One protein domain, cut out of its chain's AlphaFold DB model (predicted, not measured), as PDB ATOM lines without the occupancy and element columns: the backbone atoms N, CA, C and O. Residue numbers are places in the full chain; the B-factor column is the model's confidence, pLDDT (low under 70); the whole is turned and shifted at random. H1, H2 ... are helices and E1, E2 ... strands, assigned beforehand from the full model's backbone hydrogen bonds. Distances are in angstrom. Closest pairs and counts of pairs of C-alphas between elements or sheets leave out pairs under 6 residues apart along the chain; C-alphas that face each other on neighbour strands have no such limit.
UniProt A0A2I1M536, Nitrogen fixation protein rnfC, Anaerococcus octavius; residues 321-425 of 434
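AT A GLANCE: This is residues 321 to 425 of the 434 residues of the protein "Nitrogen fixation protein rnfC" of Anaerococcus octavius (UniProt A0A2I1M536). A four-stranded parallel sheet forms the middle of the domain, with helices H2 and H3 packed on one face and helix H1 on the opposite face. Beyond the end of E2 lies a small separate hairpin, E3 and E4, and the short helix H4 follows E6 off the sheet. The printed part has 105 residues with four named helices and six named strands, in the order E1 H1 E2 E3 E4 H2 E5 H3 E6 H4; the large sheet runs E2 E1 E5 E6, and E3 and E4 make an antiparallel sheet of two. The class is mixed, helices and strands. The whole is compact, with a radius of gyration of the C-alphas of 12.8 A, and rounded, spanning 32 by 31 by 28 A.

IN THESE COORDINATES: Begin in the large sheet: find C-alpha 321 at (-8.604, 30.840, -4.186), where E1 starts; it runs over residues 321 to 324, 10.1 A from first to last C-alpha. In the same sheet look for its neighbours E2, at residues 350 to 353, and E5, at residues 390 to 393, and then for E6, at residues 413 to 416, the neighbour of E5. H1 holds residues 331 to 340 and is 14.4 A long, H2 holds residues 377 to 385 and is 12.2 A long, and H3, the longest helix, holds residues 397 to 407 and is 15.3 A long. The longest strand, E3, residues 357 to 361, begins at C-alpha 357 at (-0.645, 31.435, -19.711) and is 11.8 A long; E4 has residues 364 to 367. H4, residues 419 to 423, ends at C-alpha 423 at (2.673, 13.216, 0.804).

HOW THE PARTS SIT: In the large sheet E2 and E6 are the edge strands. E2 and E1 are parallel at 17 degrees, with N 324 and O 352 2.8 A apart, within hydrogen-bond range. E1 and E5 are parallel at 13 degrees, with N 321 and O 390 at 2.8 A. E5 and E6 are parallel at 26 degrees, with N 391 and O 413 at 2.8 A. On one face, H2 is over E1 at a height of 8.4 A over the sheet and runs along the strands, at 17 degrees to E1 on the local plane; its closest C-alphas to E1 are those of Leu 383 and Gly 321, 5.8 A apart. On the same face H3 is over E5 and E6 at a height of 9.7 A over the sheet; the closest C-alphas of H3 and E6 are those of Val 407 and Glu 413, 6.8 A apart. H2 and H3 touch, the C-alphas of Ala 377 and Asn 406 being closest at 5.8 A, and run the same way at a steep tilt of 45 degrees. On the opposite face H1, at a height of 9.8 A, is over E5 and only just over E1, on which 3 of its C-alphas fall; it runs slantwise to the strands, at 35 degrees to E5 on the local plane. E1, H1, E2 and E5, H3, E6 are strand-helix-strand units, two parallel neighbour strands with a helix between, each with a right-handed crossover. E3 and E4 form a hairpin at 143 degrees, with N 358 and O 366 at 2.8 A. H4 is not on the large sheet and is apart from H1, H2 and H3. In H1, H2, H3 and H4 every O i to N i+4 pair is within hydrogen-bond range.

THE WHOLE: The C-alphas farthest apart are those of Lys 361 and Pro 411, at 35.8 A. The printed part has no cut and no long link. The mean pLDDT of the printed part is 93.0, H3 has a mean of 85, and no printed residue is under 70.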
ATOM      1  N   GLY A 321      -8.837  30.315  -2.845       98.25
ATOM      2  CA  GLY A 321      -8.604  30.840  -4.186       98.25
ATOM      3  C   GLY A 321      -7.804  29.858  -5.044       98.25
ATOM      4  O   GLY A 321      -7.026  29.056  -4.529       98.25
ATOM      5  N   ILE A 322      -7.936  29.940  -6.367       98.00
ATOM      6  CA  ILE A 322      -7.159  29.117  -7.305       98.00
ATOM      7  C   ILE A 322      -6.317  30.002  -8.218       98.00
ATOM      8  O   ILE A 322      -6.800  31.009  -8.737       98.00
ATOM      9  N   ILE A 323      -5.072  29.592  -8.485       95.88
ATOM     10  CA  ILE A 323      -4.278  30.146  -9.590       95.88
ATOM     11  C   ILE A 323      -3.882  29.031 -10.563       95.88
ATOM     12  O   ILE A 323      -3.032  28.183 -10.273       95.88
ATOM     13  N   ARG A 324      -4.465  29.068 -11.764       94.25
ATOM     14  CA  ARG A 324      -4.184  28.113 -12.838       94.25
ATOM     15  C   ARG A 324      -2.865  28.409 -13.532       94.25
ATOM     16  O   ARG A 324      -2.622  29.527 -13.988       94.25
ATOM     17  N   CYS A 325      -2.071  27.368 -13.759       92.44
ATOM     18  CA  CYS A 325      -0.933  27.413 -14.669       92.44
ATOM     19  C   CYS A 325      -1.277  26.798 -16.028       92.44
ATOM     20  O   CYS A 325      -2.031  25.835 -16.102       92.44
ATOM     21  N   ALA A 326      -0.666  27.295 -17.105       92.31
ATOM     22  CA  ALA A 326      -0.727  26.622 -18.405       92.31
ATOM     23  C   ALA A 326       0.179  25.383 -18.495       92.31
ATOM     24  O   ALA A 326       0.033  24.595 -19.418       92.31
ATOM     25  N   CYS A 327       1.147  25.250 -17.586       91.25
ATOM     26  CA  CYS A 327       2.072  24.122 -17.576       91.25
ATOM     27  C   CYS A 327       1.589  22.938 -16.745       91.25
ATOM     28  O   CYS A 327       2.256  21.924 -16.792       91.25
ATOM     29  N   GLY A 328       0.549  23.089 -15.930       90.56
ATOM     30  CA  GLY A 328       0.122  22.056 -14.991       90.56
ATOM     31  C   GLY A 328      -1.340  21.671 -15.206       90.56
ATOM     32  O   GLY A 328      -1.824  21.774 -16.338       90.56
ATOM     33  N   PRO A 329      -2.047  21.267 -14.139       92.12
ATOM     34  CA  PRO A 329      -3.416  20.798 -14.244       92.12
ATOM     35  C   PRO A 329      -4.344  21.819 -14.906       92.12
ATOM     36  O   PRO A 329      -4.210  23.039 -14.738       92.12
ATOM     37  N   ASN A 330      -5.303  21.302 -15.671       92.00
ATOM     38  CA  ASN A 330      -6.347  22.113 -16.282       92.00
ATOM     39  C   ASN A 330      -7.347  22.623 -15.220       92.00
ATOM     40  O   ASN A 330      -7.206  22.367 -14.024       92.00
ATOM     41  N   LYS A 331      -8.349  23.396 -15.663       93.69
ATOM     42  CA  LYS A 331      -9.361  23.955 -14.757       93.69
ATOM     43  C   LYS A 331     -10.101  22.845 -14.009       93.69
ATOM     44  O   LYS A 331     -10.153  22.905 -12.787       93.69
ATOM     45  N   ASP A 332     -10.596  21.849 -14.733       94.50
ATOM     46  CA  ASP A 332     -11.435  20.783 -14.181       94.50
ATOM     47  C   ASP A 332     -10.694  19.992 -13.103       94.50
ATOM     48  O   ASP A 332     -11.228  19.748 -12.027       94.50
ATOM     49  N   ARG A 333      -9.412  19.691 -13.332       95.50
ATOM     50  CA  ARG A 333      -8.572  19.011 -12.348       95.50
ATOM     51  C   ARG A 333      -8.339  19.855 -11.093       95.50
ATOM     52  O   ARG A 333      -8.378  19.315  -9.995       95.50
ATOM     53  N   LEU A 334      -8.114  21.165 -11.227       96.75
ATOM     54  CA  LEU A 334      -7.967  22.054 -10.064       96.75
ATOM     55  C   LEU A 334      -9.269  22.186  -9.271       96.75
ATOM     56  O   LEU A 334      -9.217  22.229  -8.047       96.75
ATOM     57  N   LEU A 335     -10.413  22.244  -9.955       97.25
ATOM     58  CA  LEU A 335     -11.722  22.265  -9.306       97.25
ATOM     59  C   LEU A 335     -12.015  20.955  -8.581       97.25
ATOM     60  O   LEU A 335     -12.476  20.988  -7.449       97.25
ATOM     61  N   HIS A 336     -11.684  19.817  -9.189       97.19
ATOM     62  CA  HIS A 336     -11.839  18.523  -8.538       97.19
ATOM     63  C   HIS A 336     -10.984  18.419  -7.266       97.19
ATOM     64  O   HIS A 336     -11.459  17.970  -6.228       97.19
ATOM     65  N   ILE A 337      -9.740  18.907  -7.308       97.81
ATOM     66  CA  ILE A 337      -8.892  18.967  -6.111       97.81
ATOM     67  C   ILE A 337      -9.488  19.915  -5.064       97.81
ATOM     68  O   ILE A 337      -9.515  19.563  -3.891       97.81
ATOM     69  N   ALA A 338     -10.005  21.080  -5.462       98.25
ATOM     70  CA  ALA A 338     -10.688  21.991  -4.544       98.25
ATOM     71  C   ALA A 338     -11.906  21.334  -3.869       98.25
ATOM     72  O   ALA A 338     -12.080  21.478  -2.661       98.25
ATOM     73  N   GLU A 339     -12.687  20.548  -4.614       97.94
ATOM     74  CA  GLU A 339     -13.823  19.798  -4.074       97.94
ATOM     75  C   GLU A 339     -13.369  18.753  -3.046       97.94
ATOM     76  O   GLU A 339     -13.941  18.676  -1.959       97.94
ATOM     77  N   MET A 340     -12.285  18.017  -3.319       97.50
ATOM     78  CA  MET A 340     -11.677  17.108  -2.337       97.50
ATOM     79  C   MET A 340     -11.121  17.836  -1.104       97.50
ATOM     80  O   MET A 340     -11.066  17.253  -0.022       97.50
ATOM     81  N   MET A 341     -10.719  19.101  -1.248       98.19
ATOM     82  CA  MET A 341     -10.329  19.985  -0.142       98.19
ATOM     83  C   MET A 341     -11.540  20.612   0.582       98.19
ATOM     84  O   MET A 341     -11.355  21.413   1.498       98.19
ATOM     85  N   GLY A 342     -12.772  20.272   0.188       97.88
ATOM     86  CA  GLY A 342     -14.004  20.723   0.835       97.88
ATOM     87  C   GLY A 342     -14.605  22.018   0.278       97.88
ATOM     88  O   GLY A 342     -15.530  22.552   0.890       97.88
ATOM     89  N   VAL A 343     -14.124  22.526  -0.865       98.31
ATOM     90  CA  VAL A 343     -14.595  23.788  -1.466       98.31
ATOM     91  C   VAL A 343     -15.142  23.559  -2.873       98.31
ATOM     92  O   VAL A 343     -14.413  23.178  -3.787       98.31
ATOM     93  N   LYS A 344     -16.437  23.831  -3.066       97.31
ATOM     94  CA  LYS A 344     -17.104  23.728  -4.374       97.31
ATOM     95  C   LYS A 344     -16.773  24.918  -5.271       97.31
ATOM     96  O   LYS A 344     -16.358  25.967  -4.785       97.31
ATOM     97  N   GLU A 345     -16.999  24.785  -6.582       97.19
ATOM     98  CA  GLU A 345     -16.718  25.865  -7.542       97.19
ATOM     99  C   GLU A 345     -17.477  27.156  -7.196       97.19
ATOM    100  O   GLU A 345     -16.895  28.237  -7.266       97.19
ATOM    101  N   GLU A 346     -18.742  27.054  -6.780       96.38
ATOM    102  CA  GLU A 346     -19.561  28.200  -6.372       96.38
ATOM    103  C   GLU A 346     -19.086  28.901  -5.087       96.38
ATOM    104  O   GLU A 346     -19.403  30.075  -4.889       96.38
ATOM    105  N   ASP A 347     -18.305  28.208  -4.253       97.25
ATOM    106  CA  ASP A 347     -17.803  28.694  -2.963       97.25
ATOM    107  C   ASP A 347     -16.360  29.230  -3.055       97.25
ATOM    108  O   ASP A 347     -15.799  29.713  -2.067       97.25
ATOM    109  N   LEU A 348     -15.735  29.174  -4.239       97.81
ATOM    110  CA  LEU A 348     -14.387  29.698  -4.443       97.81
ATOM    111  C   LEU A 348     -14.339  31.214  -4.251       97.81
ATOM    112  O   LEU A 348     -15.084  31.976  -4.868       97.81
ATOM    113  N   VAL A 349     -13.340  31.674  -3.498       97.94
ATOM    114  CA  VAL A 349     -13.065  33.107  -3.323       97.94
ATOM    115  C   VAL A 349     -12.676  33.768  -4.647       97.94
ATOM    116  O   VAL A 349     -12.945  34.948  -4.891       97.94
ATOM    117  N   GLY A 350     -12.004  33.021  -5.518       97.31
ATOM    118  CA  GLY A 350     -11.667  33.498  -6.844       97.31
ATOM    119  C   GLY A 350     -10.828  32.518  -7.644       97.31
ATOM    120  O   GLY A 350     -10.188  31.612  -7.109       97.31
ATOM    121  N   TYR A 351     -10.809  32.751  -8.952       96.88
ATOM    122  CA  TYR A 351     -10.060  31.956  -9.909       96.88
ATOM    123  C   TYR A 351      -9.212  32.868 -10.790       96.88
ATOM    124  O   TYR A 351      -9.724  33.669 -11.571       96.88
ATOM    125  N   GLU A 352      -7.900  32.734 -10.679       95.94
ATOM    126  CA  GLU A 352      -6.926  33.505 -11.438       95.94
ATOM    127  C   GLU A 352      -6.173  32.606 -12.418       95.94
ATOM    128  O   GLU A 352      -6.010  31.402 -12.225       95.94
ATOM    129  N   THR A 353      -5.669  33.206 -13.492       94.00
ATOM    130  CA  THR A 353      -4.823  32.516 -14.473       94.00
ATOM    131  C   THR A 353      -3.425  33.128 -14.479       94.00
ATOM    132  O   THR A 353      -3.259  34.349 -14.422       94.00
ATOM    133  N   CYS A 354      -2.410  32.264 -14.527       91.81
ATOM    134  CA  CYS A 354      -0.993  32.616 -14.552       91.81
ATOM    135  C   CYS A 354      -0.681  33.649 -15.643       91.81
ATOM    136  O   CYS A 354      -1.104  33.499 -16.786       91.81
ATOM    137  N   LYS A 355       0.156  34.643 -15.320       90.88
ATOM    138  CA  LYS A 355       0.564  35.707 -16.263       90.88
ATOM    139  C   LYS A 355       1.165  35.209 -17.584       90.88
ATOM    140  O   LYS A 355       0.999  35.860 -18.605       90.88
ATOM    141  N   ASN A 356       1.854  34.068 -17.562       91.75
ATOM    142  CA  ASN A 356       2.468  33.468 -18.753       91.75
ATOM    143  C   ASN A 356       1.514  32.561 -19.542       91.75
ATOM    144  O   ASN A 356       1.906  32.031 -20.585       91.75
ATOM    145  N   ALA A 357       0.312  32.291 -19.037       93.06
ATOM    146  CA  ALA A 357      -0.645  31.435 -19.711       93.06
ATOM    147  C   ALA A 357      -1.333  32.220 -20.833       93.06
ATOM    148  O   ALA A 357      -2.069  33.171 -20.584       93.06
ATOM    149  N   LYS A 358      -1.106  31.800 -22.078       94.06
ATOM    150  CA  LYS A 358      -1.773  32.344 -23.258       94.06
ATOM    151  C   LYS A 358      -2.824  31.358 -23.741       94.06
ATOM    152  O   LYS A 358      -2.504  30.206 -24.030       94.06
ATOM    153  N   GLU A 359      -4.058  31.821 -23.857       93.75
ATOM    154  CA  GLU A 359      -5.125  31.042 -24.472       93.75
ATOM    155  C   GLU A 359      -4.862  30.920 -25.980       93.75
ATOM    156  O   GLU A 359      -4.662  31.918 -26.675       93.75
ATOM    157  N   VAL A 360      -4.774  29.685 -26.477       92.94
ATOM    158  CA  VAL A 360      -4.534  29.387 -27.903       92.94
ATOM    159  C   VAL A 360      -5.788  28.882 -28.607       92.94
ATOM    160  O   VAL A 360      -5.915  29.025 -29.819       92.94
ATOM    161  N   LYS A 361      -6.709  28.294 -27.843       90.25
ATOM    162  CA  LYS A 361      -8.079  27.929 -28.219       90.25
ATOM    163  C   LYS A 361      -8.943  28.091 -26.964       90.25
ATOM    164  O   LYS A 361      -8.369  28.009 -25.878       90.25
ATOM    165  N   PRO A 362     -10.271  28.256 -27.082       91.12
ATOM    166  CA  PRO A 362     -11.150  28.349 -25.919       91.12
ATOM    167  C   PRO A 362     -10.861  27.245 -24.887       91.12
ATOM    168  O   PRO A 362     -10.901  26.062 -25.220       91.12
ATOM    169  N   GLY A 363     -10.480  27.631 -23.668       85.81
ATOM    170  CA  GLY A 363     -10.146  26.726 -22.558       85.81
ATOM    171  C   GLY A 363      -8.743  26.092 -22.598       85.81
ATOM    172  O   GLY A 363      -8.272  25.570 -21.577       85.81
ATOM    173  N   VAL A 364      -8.031  26.184 -23.726       88.19
ATOM    174  CA  VAL A 364      -6.698  25.604 -23.941       88.19
ATOM    175  C   VAL A 364      -5.633  26.683 -23.819       88.19
ATOM    176  O   VAL A 364      -5.508  27.574 -24.662       88.19
ATOM    177  N   PHE A 365      -4.805  26.555 -22.789       92.38
ATOM    178  CA  PHE A 365      -3.745  27.503 -22.485       92.38
ATOM    179  C   PHE A 365      -2.385  26.873 -22.741       92.38
ATOM    180  O   PHE A 365      -2.153  25.711 -22.420       92.38
ATOM    181  N   LYS A 366      -1.466  27.669 -23.279       93.50
ATOM    182  CA  LYS A 366      -0.054  27.323 -23.402       93.50
ATOM    183  C   LYS A 366       0.797  28.379 -22.724       93.50
ATOM    184  O   LYS A 366       0.510  29.572 -22.795       93.50
ATOM    185  N   CYS A 367       1.854  27.939 -22.056       94.31
ATOM    186  CA  CYS A 367       2.769  28.848 -21.388       94.31
ATOM    187  C   CYS A 367       3.697  29.517 -22.408       94.31
ATOM    188  O   CYS A 367       4.288  28.844 -23.251       94.31
ATOM    189  N   GLN A 368       3.857  30.837 -22.312       94.44
ATOM    190  CA  GLN A 368       4.765  31.598 -23.169       94.44
ATOM    191  C   GLN A 368       6.231  31.197 -22.969       94.44
ATOM    192  O   GLN A 368       6.978  31.148 -23.944       94.44
ATOM    193  N   ASN A 369       6.630  30.863 -21.736       94.31
ATOM    194  CA  ASN A 369       7.971  30.379 -21.410       94.31
ATOM    195  C   ASN A 369       7.906  29.284 -20.321       94.31
ATOM    196  O   ASN A 369       7.961  29.583 -19.126       94.31
ATOM    197  N   PRO A 370       7.701  28.012 -20.708       93.50
ATOM    198  CA  PRO A 370       7.480  26.917 -19.767       93.50
ATOM    199  C   PRO A 370       8.655  26.750 -18.796       93.50
ATOM    200  O   PRO A 370       9.798  26.585 -19.213       93.50
ATOM    201  N   GLY A 371       8.379  26.818 -17.491       89.12
ATOM    202  CA  GLY A 371       9.403  26.697 -16.446       89.12
ATOM    203  C   GLY A 371      10.177  27.976 -16.114       89.12
ATOM    204  O   GLY A 371      11.018  27.919 -15.230       89.12
ATOM    205  N   ILE A 372       9.890  29.115 -16.757       90.25
ATOM    206  CA  ILE A 372      10.497  30.415 -16.424       90.25
ATOM    207  C   ILE A 372       9.377  31.439 -16.208       90.25
ATOM    208  O   ILE A 372       8.686  31.830 -17.151       90.25
ATOM    209  N   CYS A 373       9.163  31.853 -14.959       85.06
ATOM    210  CA  CYS A 373       8.003  32.632 -14.537       85.06
ATOM    211  C   CYS A 373       8.332  34.118 -14.288       85.06
ATOM    212  O   CYS A 373       9.304  34.421 -13.603       85.06
ATOM    213  N   PRO A 374       7.484  35.072 -14.731       85.19
ATOM    214  CA  PRO A 374       7.624  36.495 -14.405       85.19
ATOM    215  C   PRO A 374       7.146  36.852 -12.982       85.19
ATOM    216  O   PRO A 374       7.164  38.020 -12.600       85.19
ATOM    217  N   GLY A 375       6.677  35.869 -12.206       85.81
ATOM    218  CA  GLY A 375       6.088  36.043 -10.877       85.81
ATOM    219  C   GLY A 375       4.565  36.215 -10.877       85.81
ATOM    220  O   GLY A 375       3.970  36.709 -11.832       85.81
ATOM    221  N   GLN A 376       3.921  35.814  -9.774       90.62
ATOM    222  CA  GLN A 376       2.451  35.821  -9.614       90.62
ATOM    223  C   GLN A 376       1.948  36.724  -8.474       90.62
ATOM    224  O   GLN A 376       0.814  36.573  -8.028       90.62
ATOM    225  N   ALA A 377       2.762  37.680  -8.008       90.56
ATOM    226  CA  ALA A 377       2.453  38.522  -6.844       90.56
ATOM    227  C   ALA A 377       1.074  39.200  -6.926       90.56
ATOM    228  O   ALA A 377       0.301  39.171  -5.977       90.56
ATOM    229  N   GLU A 378       0.744  39.764  -8.088       92.75
ATOM    230  CA  GLU A 378      -0.549  40.411  -8.336       92.75
ATOM    231  C   GLU A 378      -1.730  39.447  -8.170       92.75
ATOM    232  O   GLU A 378      -2.720  39.801  -7.541       92.75
ATOM    233  N   LYS A 379      -1.606  38.213  -8.676       94.31
ATOM    234  CA  LYS A 379      -2.667  37.198  -8.607       94.31
ATOM    235  C   LYS A 379      -2.910  36.746  -7.172       94.31
ATOM    236  O   LYS A 379      -4.050  36.679  -6.730       94.31
ATOM    237  N   VAL A 380      -1.826  36.535  -6.428       94.12
ATOM    238  CA  VAL A 380      -1.872  36.224  -4.993       94.12
ATOM    239  C   VAL A 380      -2.538  37.359  -4.207       94.12
ATOM    240  O   VAL A 380      -3.444  37.115  -3.416       94.12
ATOM    241  N   LEU A 381      -2.137  38.613  -4.451       94.44
ATOM    242  CA  LEU A 381      -2.695  39.776  -3.755       94.44
ATOM    243  C   LEU A 381      -4.176  40.008  -4.074       94.44
ATOM    244  O   LEU A 381      -4.907  40.455  -3.192       94.44
ATOM    245  N   ASN A 382      -4.620  39.731  -5.302       96.00
ATOM    246  CA  ASN A 382      -6.031  39.833  -5.674       96.00
ATOM    247  C   ASN A 382      -6.885  38.832  -4.890       96.00
ATOM    248  O   ASN A 382      -7.861  39.237  -4.265       96.00
ATOM    249  N   LEU A 383      -6.486  37.556  -4.862       96.81
ATOM    250  CA  LEU A 383      -7.205  36.518  -4.115       96.81
ATOM    251  C   LEU A 383      -7.243  36.834  -2.616       96.81
ATOM    252  O   LEU A 383      -8.305  36.770  -2.002       96.81
ATOM    253  N   TYR A 384      -6.117  37.270  -2.046       96.25
ATOM    254  CA  TYR A 384      -6.055  37.683  -0.645       96.25
ATOM    255  C   TYR A 384      -7.018  38.838  -0.330       96.25
ATOM    256  O   TYR A 384      -7.771  38.778   0.638       96.25
ATOM    257  N   LYS A 385      -7.049  39.884  -1.167       96.38
ATOM    258  CA  LYS A 385      -7.972  41.021  -0.991       96.38
ATOM    259  C   LYS A 385      -9.445  40.623  -1.111       96.38
ATOM    260  O   LYS A 385     -10.283  41.289  -0.512       96.38
ATOM    261  N   ASN A 386      -9.738  39.558  -1.853       96.88
ATOM    262  CA  ASN A 386     -11.080  38.995  -1.976       96.88
ATOM    263  C   ASN A 386     -11.455  38.074  -0.800       96.88
ATOM    264  O   ASN A 386     -12.587  37.606  -0.748       96.88
ATOM    265  N   GLY A 387     -10.543  37.847   0.155       96.88
ATOM    266  CA  GLY A 387     -10.801  37.087   1.379       96.88
ATOM    267  C   GLY A 387     -10.202  35.681   1.409       96.88
ATOM    268  O   GLY A 387     -10.545  34.917   2.305       96.88
ATOM    269  N   ALA A 388      -9.322  35.322   0.467       97.56
ATOM    270  CA  ALA A 388      -8.724  33.991   0.443       97.56
ATOM    271  C   ALA A 388      -7.734  33.836   1.603       97.56
ATOM    272  O   ALA A 388      -6.810  34.644   1.741       97.56
ATOM    273  N   THR A 389      -7.916  32.786   2.403       97.00
ATOM    274  CA  THR A 389      -6.942  32.329   3.410       97.00
ATOM    275  C   THR A 389      -6.038  31.238   2.854       97.00
ATOM    276  O   THR A 389      -4.930  31.055   3.344       97.00
ATOM    277  N   ASP A 390      -6.479  30.581   1.783       97.62
ATOM    278  CA  ASP A 390      -5.827  29.438   1.164       97.62
ATOM    279  C   ASP A 390      -5.759  29.651  -0.348       97.62
ATOM    280  O   ASP A 390      -6.706  30.142  -0.967       97.62
ATOM    281  N   ILE A 391      -4.640  29.283  -0.975       97.19
ATOM    282  CA  ILE A 391      -4.496  29.321  -2.433       97.19
ATOM    283  C   ILE A 391      -4.037  27.963  -2.948       97.19
ATOM    284  O   ILE A 391      -2.906  27.554  -2.689       97.19
ATOM    285  N   LEU A 392      -4.867  27.320  -3.769       97.44
ATOM    286  CA  LEU A 392      -4.495  26.137  -4.540       97.44
ATOM    287  C   LEU A 392      -3.849  26.546  -5.865       97.44
ATOM    288  O   LEU A 392      -4.392  27.328  -6.653       97.44
ATOM    289  N   ILE A 393      -2.685  25.968  -6.146       95.19
ATOM    290  CA  ILE A 393      -1.984  26.164  -7.408       95.19
ATOM    291  C   ILE A 393      -1.633  24.852  -8.105       95.19
ATOM    292  O   ILE A 393      -1.336  23.843  -7.477       95.19
ATOM    293  N   GLY A 394      -1.559  24.907  -9.433       87.44
ATOM    294  CA  GLY A 394      -1.019  23.843 -10.286       87.44
ATOM    295  C   GLY A 394       0.238  24.286 -11.037       87.44
ATOM    296  O   GLY A 394       0.371  24.043 -12.232       87.44
ATOM    297  N   HIS A 395       1.095  25.078 -10.399       89.06
ATOM    298  CA  HIS A 395       2.167  25.809 -11.069       89.06
ATOM    299  C   HIS A 395       3.408  24.970 -11.361       89.06
ATOM    300  O   HIS A 395       3.736  24.035 -10.646       89.06
ATOM    301  N   CYS A 396       4.157  25.370 -12.393       88.06
ATOM    302  CA  CYS A 396       5.517  24.876 -12.564       88.06
ATOM    303  C   CYS A 396       6.401  25.219 -11.366       88.06
ATOM    304  O   CYS A 396       6.148  26.209 -10.687       88.06
ATOM    305  N   THR A 397       7.485  24.469 -11.167       85.69
ATOM    306  CA  THR A 397       8.370  24.613 -10.004       85.69
ATOM    307  C   THR A 397       8.831  26.055  -9.775       85.69
ATOM    308  O   THR A 397       8.712  26.571  -8.668       85.69
ATOM    309  N   ASP A 398       9.293  26.735 -10.826       84.94
ATOM    310  CA  ASP A 398       9.732  28.131 -10.726       84.94
ATOM    311  C   ASP A 398       8.577  29.069 -10.344       84.94
ATOM    312  O   ASP A 398       8.687  29.891  -9.439       84.94
ATOM    313  N   CYS A 399       7.408  28.888 -10.959       83.75
ATOM    314  CA  CYS A 399       6.241  29.686 -10.617       83.75
ATOM    315  C   CYS A 399       5.757  29.413  -9.180       83.75
ATOM    316  O   CYS A 399       5.448  30.363  -8.459       83.75
ATOM    317  N   SER A 400       5.788  28.163  -8.720       87.56
ATOM    318  CA  SER A 400       5.492  27.790  -7.334       87.56
ATOM    319  C   SER A 400       6.447  28.471  -6.353       87.56
ATOM    320  O   SER A 400       5.987  28.999  -5.344       87.56
ATOM    321  N   ASN A 401       7.742  28.580  -6.674       85.56
ATOM    322  CA  ASN A 401       8.699  29.352  -5.871       85.56
ATOM    323  C   ASN A 401       8.329  30.841  -5.816       85.56
ATOM    324  O   ASN A 401       8.383  31.454  -4.748       85.56
ATOM    325  N   THR A 402       7.896  31.426  -6.940       83.88
ATOM    326  CA  THR A 402       7.439  32.824  -6.936       83.88
ATOM    327  C   THR A 402       6.189  33.020  -6.081       83.88
ATOM    328  O   THR A 402       6.109  34.010  -5.360       83.88
ATOM    329  N   VAL A 403       5.221  32.098  -6.117       84.00
ATOM    330  CA  VAL A 403       4.021  32.169  -5.267       84.00
ATOM    331  C   VAL A 403       4.416  32.027  -3.799       84.00
ATOM    332  O   VAL A 403       4.056  32.899  -3.013       84.00
ATOM    333  N   ALA A 404       5.241  31.030  -3.460       85.25
ATOM    334  CA  ALA A 404       5.745  30.787  -2.107       85.25
ATOM    335  C   ALA A 404       6.405  32.040  -1.499       85.25
ATOM    336  O   ALA A 404       6.101  32.439  -0.377       85.25
ATOM    337  N   ALA A 405       7.251  32.728  -2.274       85.00
ATOM    338  CA  ALA A 405       7.914  33.955  -1.834       85.00
ATOM    339  C   ALA A 405       6.952  35.139  -1.598       85.00
ATOM    340  O   ALA A 405       7.290  36.070  -0.861       85.00
ATOM    341  N   ASN A 406       5.781  35.141  -2.241       82.81
ATOM    342  CA  ASN A 406       4.760  36.172  -2.054       82.81
ATOM    343  C   ASN A 406       3.837  35.852  -0.875       82.81
ATOM    344  O   ASN A 406       3.601  36.737  -0.056       82.81
ATOM    345  N   VAL A 407       3.366  34.606  -0.759       83.62
ATOM    346  CA  VAL A 407       2.507  34.185   0.361       83.62
ATOM    347  C   VAL A 407       3.243  34.260   1.697       83.62
ATOM    348  O   VAL A 407       2.645  34.666   2.674       83.62
ATOM    349  N   ALA A 408       4.567  34.056   1.740       81.31
ATOM    350  CA  ALA A 408       5.366  34.222   2.963       81.31
ATOM    351  C   ALA A 408       5.319  35.640   3.582       81.31
ATOM    352  O   ALA A 408       5.853  35.863   4.666       81.31
ATOM    353  N   LYS A 409       4.729  36.620   2.884       86.75
ATOM    354  CA  LYS A 409       4.622  38.022   3.314       86.75
ATOM    355  C   LYS A 409       3.202  38.425   3.723       86.75
ATOM    356  O   LYS A 409       3.001  39.575   4.105       86.75
ATOM    357  N   ILE A 410       2.227  37.526   3.603       88.69
ATOM    358  CA  ILE A 410       0.805  37.768   3.882       88.69
ATOM    359  C   ILE A 410       0.206  36.538   4.594       88.69
ATOM    360  O   ILE A 410       0.763  35.454   4.480       88.69
ATOM    361  N   PRO A 411      -0.894  36.660   5.356       90.50
ATOM    362  CA  PRO A 411      -1.465  35.533   6.100       90.50
ATOM    363  C   PRO A 411      -2.302  34.624   5.181       90.50
ATOM    364  O   PRO A 411      -3.520  34.561   5.309       90.50
ATOM    365  N   VAL A 412      -1.645  33.979   4.215       92.06
ATOM    366  CA  VAL A 412      -2.256  33.062   3.243       92.06
ATOM    367  C   VAL A 412      -1.439  31.780   3.168       92.06
ATOM    368  O   VAL A 412      -0.221  31.835   2.986       92.06
ATOM    369  N   GLU A 413      -2.108  30.637   3.249       93.38
ATOM    370  CA  GLU A 413      -1.496  29.328   3.043       93.38
ATOM    371  C   GLU A 413      -1.536  28.914   1.568       93.38
ATOM    372  O   GLU A 413      -2.408  29.306   0.790       93.38
ATOM    373  N   MET A 414      -0.532  28.149   1.144       93.62
ATOM    374  CA  MET A 414      -0.351  27.748  -0.250       93.62
ATOM    375  C   MET A 414      -0.406  26.231  -0.371       93.62
ATOM    376  O   MET A 414       0.456  25.529   0.165       93.62
ATOM    377  N   HIS A 415      -1.329  25.768  -1.206       95.56
ATOM    378  CA  HIS A 415      -1.616  24.373  -1.540       95.56
ATOM    379  C   HIS A 415      -1.244  24.075  -2.995       95.56
ATOM    380  O   HIS A 415      -1.299  24.954  -3.857       95.56
ATOM    381  N   HIS A 416      -0.820  22.846  -3.288       96.12
ATOM    382  CA  HIS A 416      -0.420  22.413  -4.620       96.12
ATOM    383  C   HIS A 416      -1.298  21.268  -5.051       96.12
ATOM    384  O   HIS A 416      -1.508  20.316  -4.303       96.12
ATOM    385  N   ALA A 417      -1.608  21.254  -6.336       96.06
ATOM    386  CA  ALA A 417      -2.271  20.134  -6.977       96.06
ATOM    387  C   ALA A 417      -1.491  18.807  -6.906       96.06
ATOM    388  O   ALA A 417      -2.012  17.781  -7.311       96.06
ATOM    389  N   THR A 418      -0.245  18.814  -6.421       96.12
ATOM    390  CA  THR A 418       0.589  17.609  -6.296       96.12
ATOM    391  C   THR A 418       0.857  17.208  -4.850       96.12
ATOM    392  O   THR A 418       1.619  16.270  -4.652       96.12
ATOM    393  N   ASP A 419       0.375  17.961  -3.856       96.25
ATOM    394  CA  ASP A 419       0.794  17.753  -2.463       96.25
ATOM    395  C   ASP A 419       0.314  16.396  -1.943       96.25
ATOM    396  O   ASP A 419       1.152  15.576  -1.604       96.25
ATOM    397  N   HIS A 420      -0.981  16.094  -2.053       96.06
ATOM    398  CA  HIS A 420      -1.565  14.808  -1.648       96.06
ATOM    399  C   HIS A 420      -0.856  13.579  -2.261       96.06
ATOM    400  O   HIS A 420      -0.627  12.578  -1.584       96.06
ATOM    401  N   ALA A 421      -0.446  13.655  -3.532       96.81
ATOM    402  CA  ALA A 421       0.310  12.587  -4.191       96.81
ATOM    403  C   ALA A 421       1.759  12.480  -3.684       96.81
ATOM    404  O   ALA A 421       2.333  11.398  -3.606       96.81
ATOM    405  N   LYS A 422       2.393  13.615  -3.381       96.06
ATOM    406  CA  LYS A 422       3.759  13.650  -2.845       96.06
ATOM    407  C   LYS A 422       3.808  13.209  -1.389       96.06
ATOM    408  O   LYS A 422       4.762  12.529  -1.015       96.06
ATOM    409  N   ASP A 423       2.795  13.560  -0.609       95.69
ATOM    410  CA  ASP A 423       2.673  13.216   0.804       95.69
ATOM    411  C   ASP A 423       2.562  11.694   0.985       95.69
ATOM    412  O   ASP A 423       3.327  11.134   1.774       95.69
ATOM    413  N   SER A 424       1.795  10.997   0.129       95.50
ATOM    414  CA  SER A 424       1.731   9.520   0.130       95.50
ATOM    415  C   SER A 424       3.065   8.836  -0.185       95.50
ATOM    416  O   SER A 424       3.227   7.631   0.011       95.50
ATOM    417  N   MET A 425       4.018   9.599  -0.720       96.12
ATOM    418  CA  MET A 425       5.369   9.158  -1.046       96.12
ATOM    419  C   MET A 425       6.431   9.747  -0.110       96.12
ATOM    420  O   MET A 425       7.622   9.518  -0.321       96.12
TER     421      MET A 425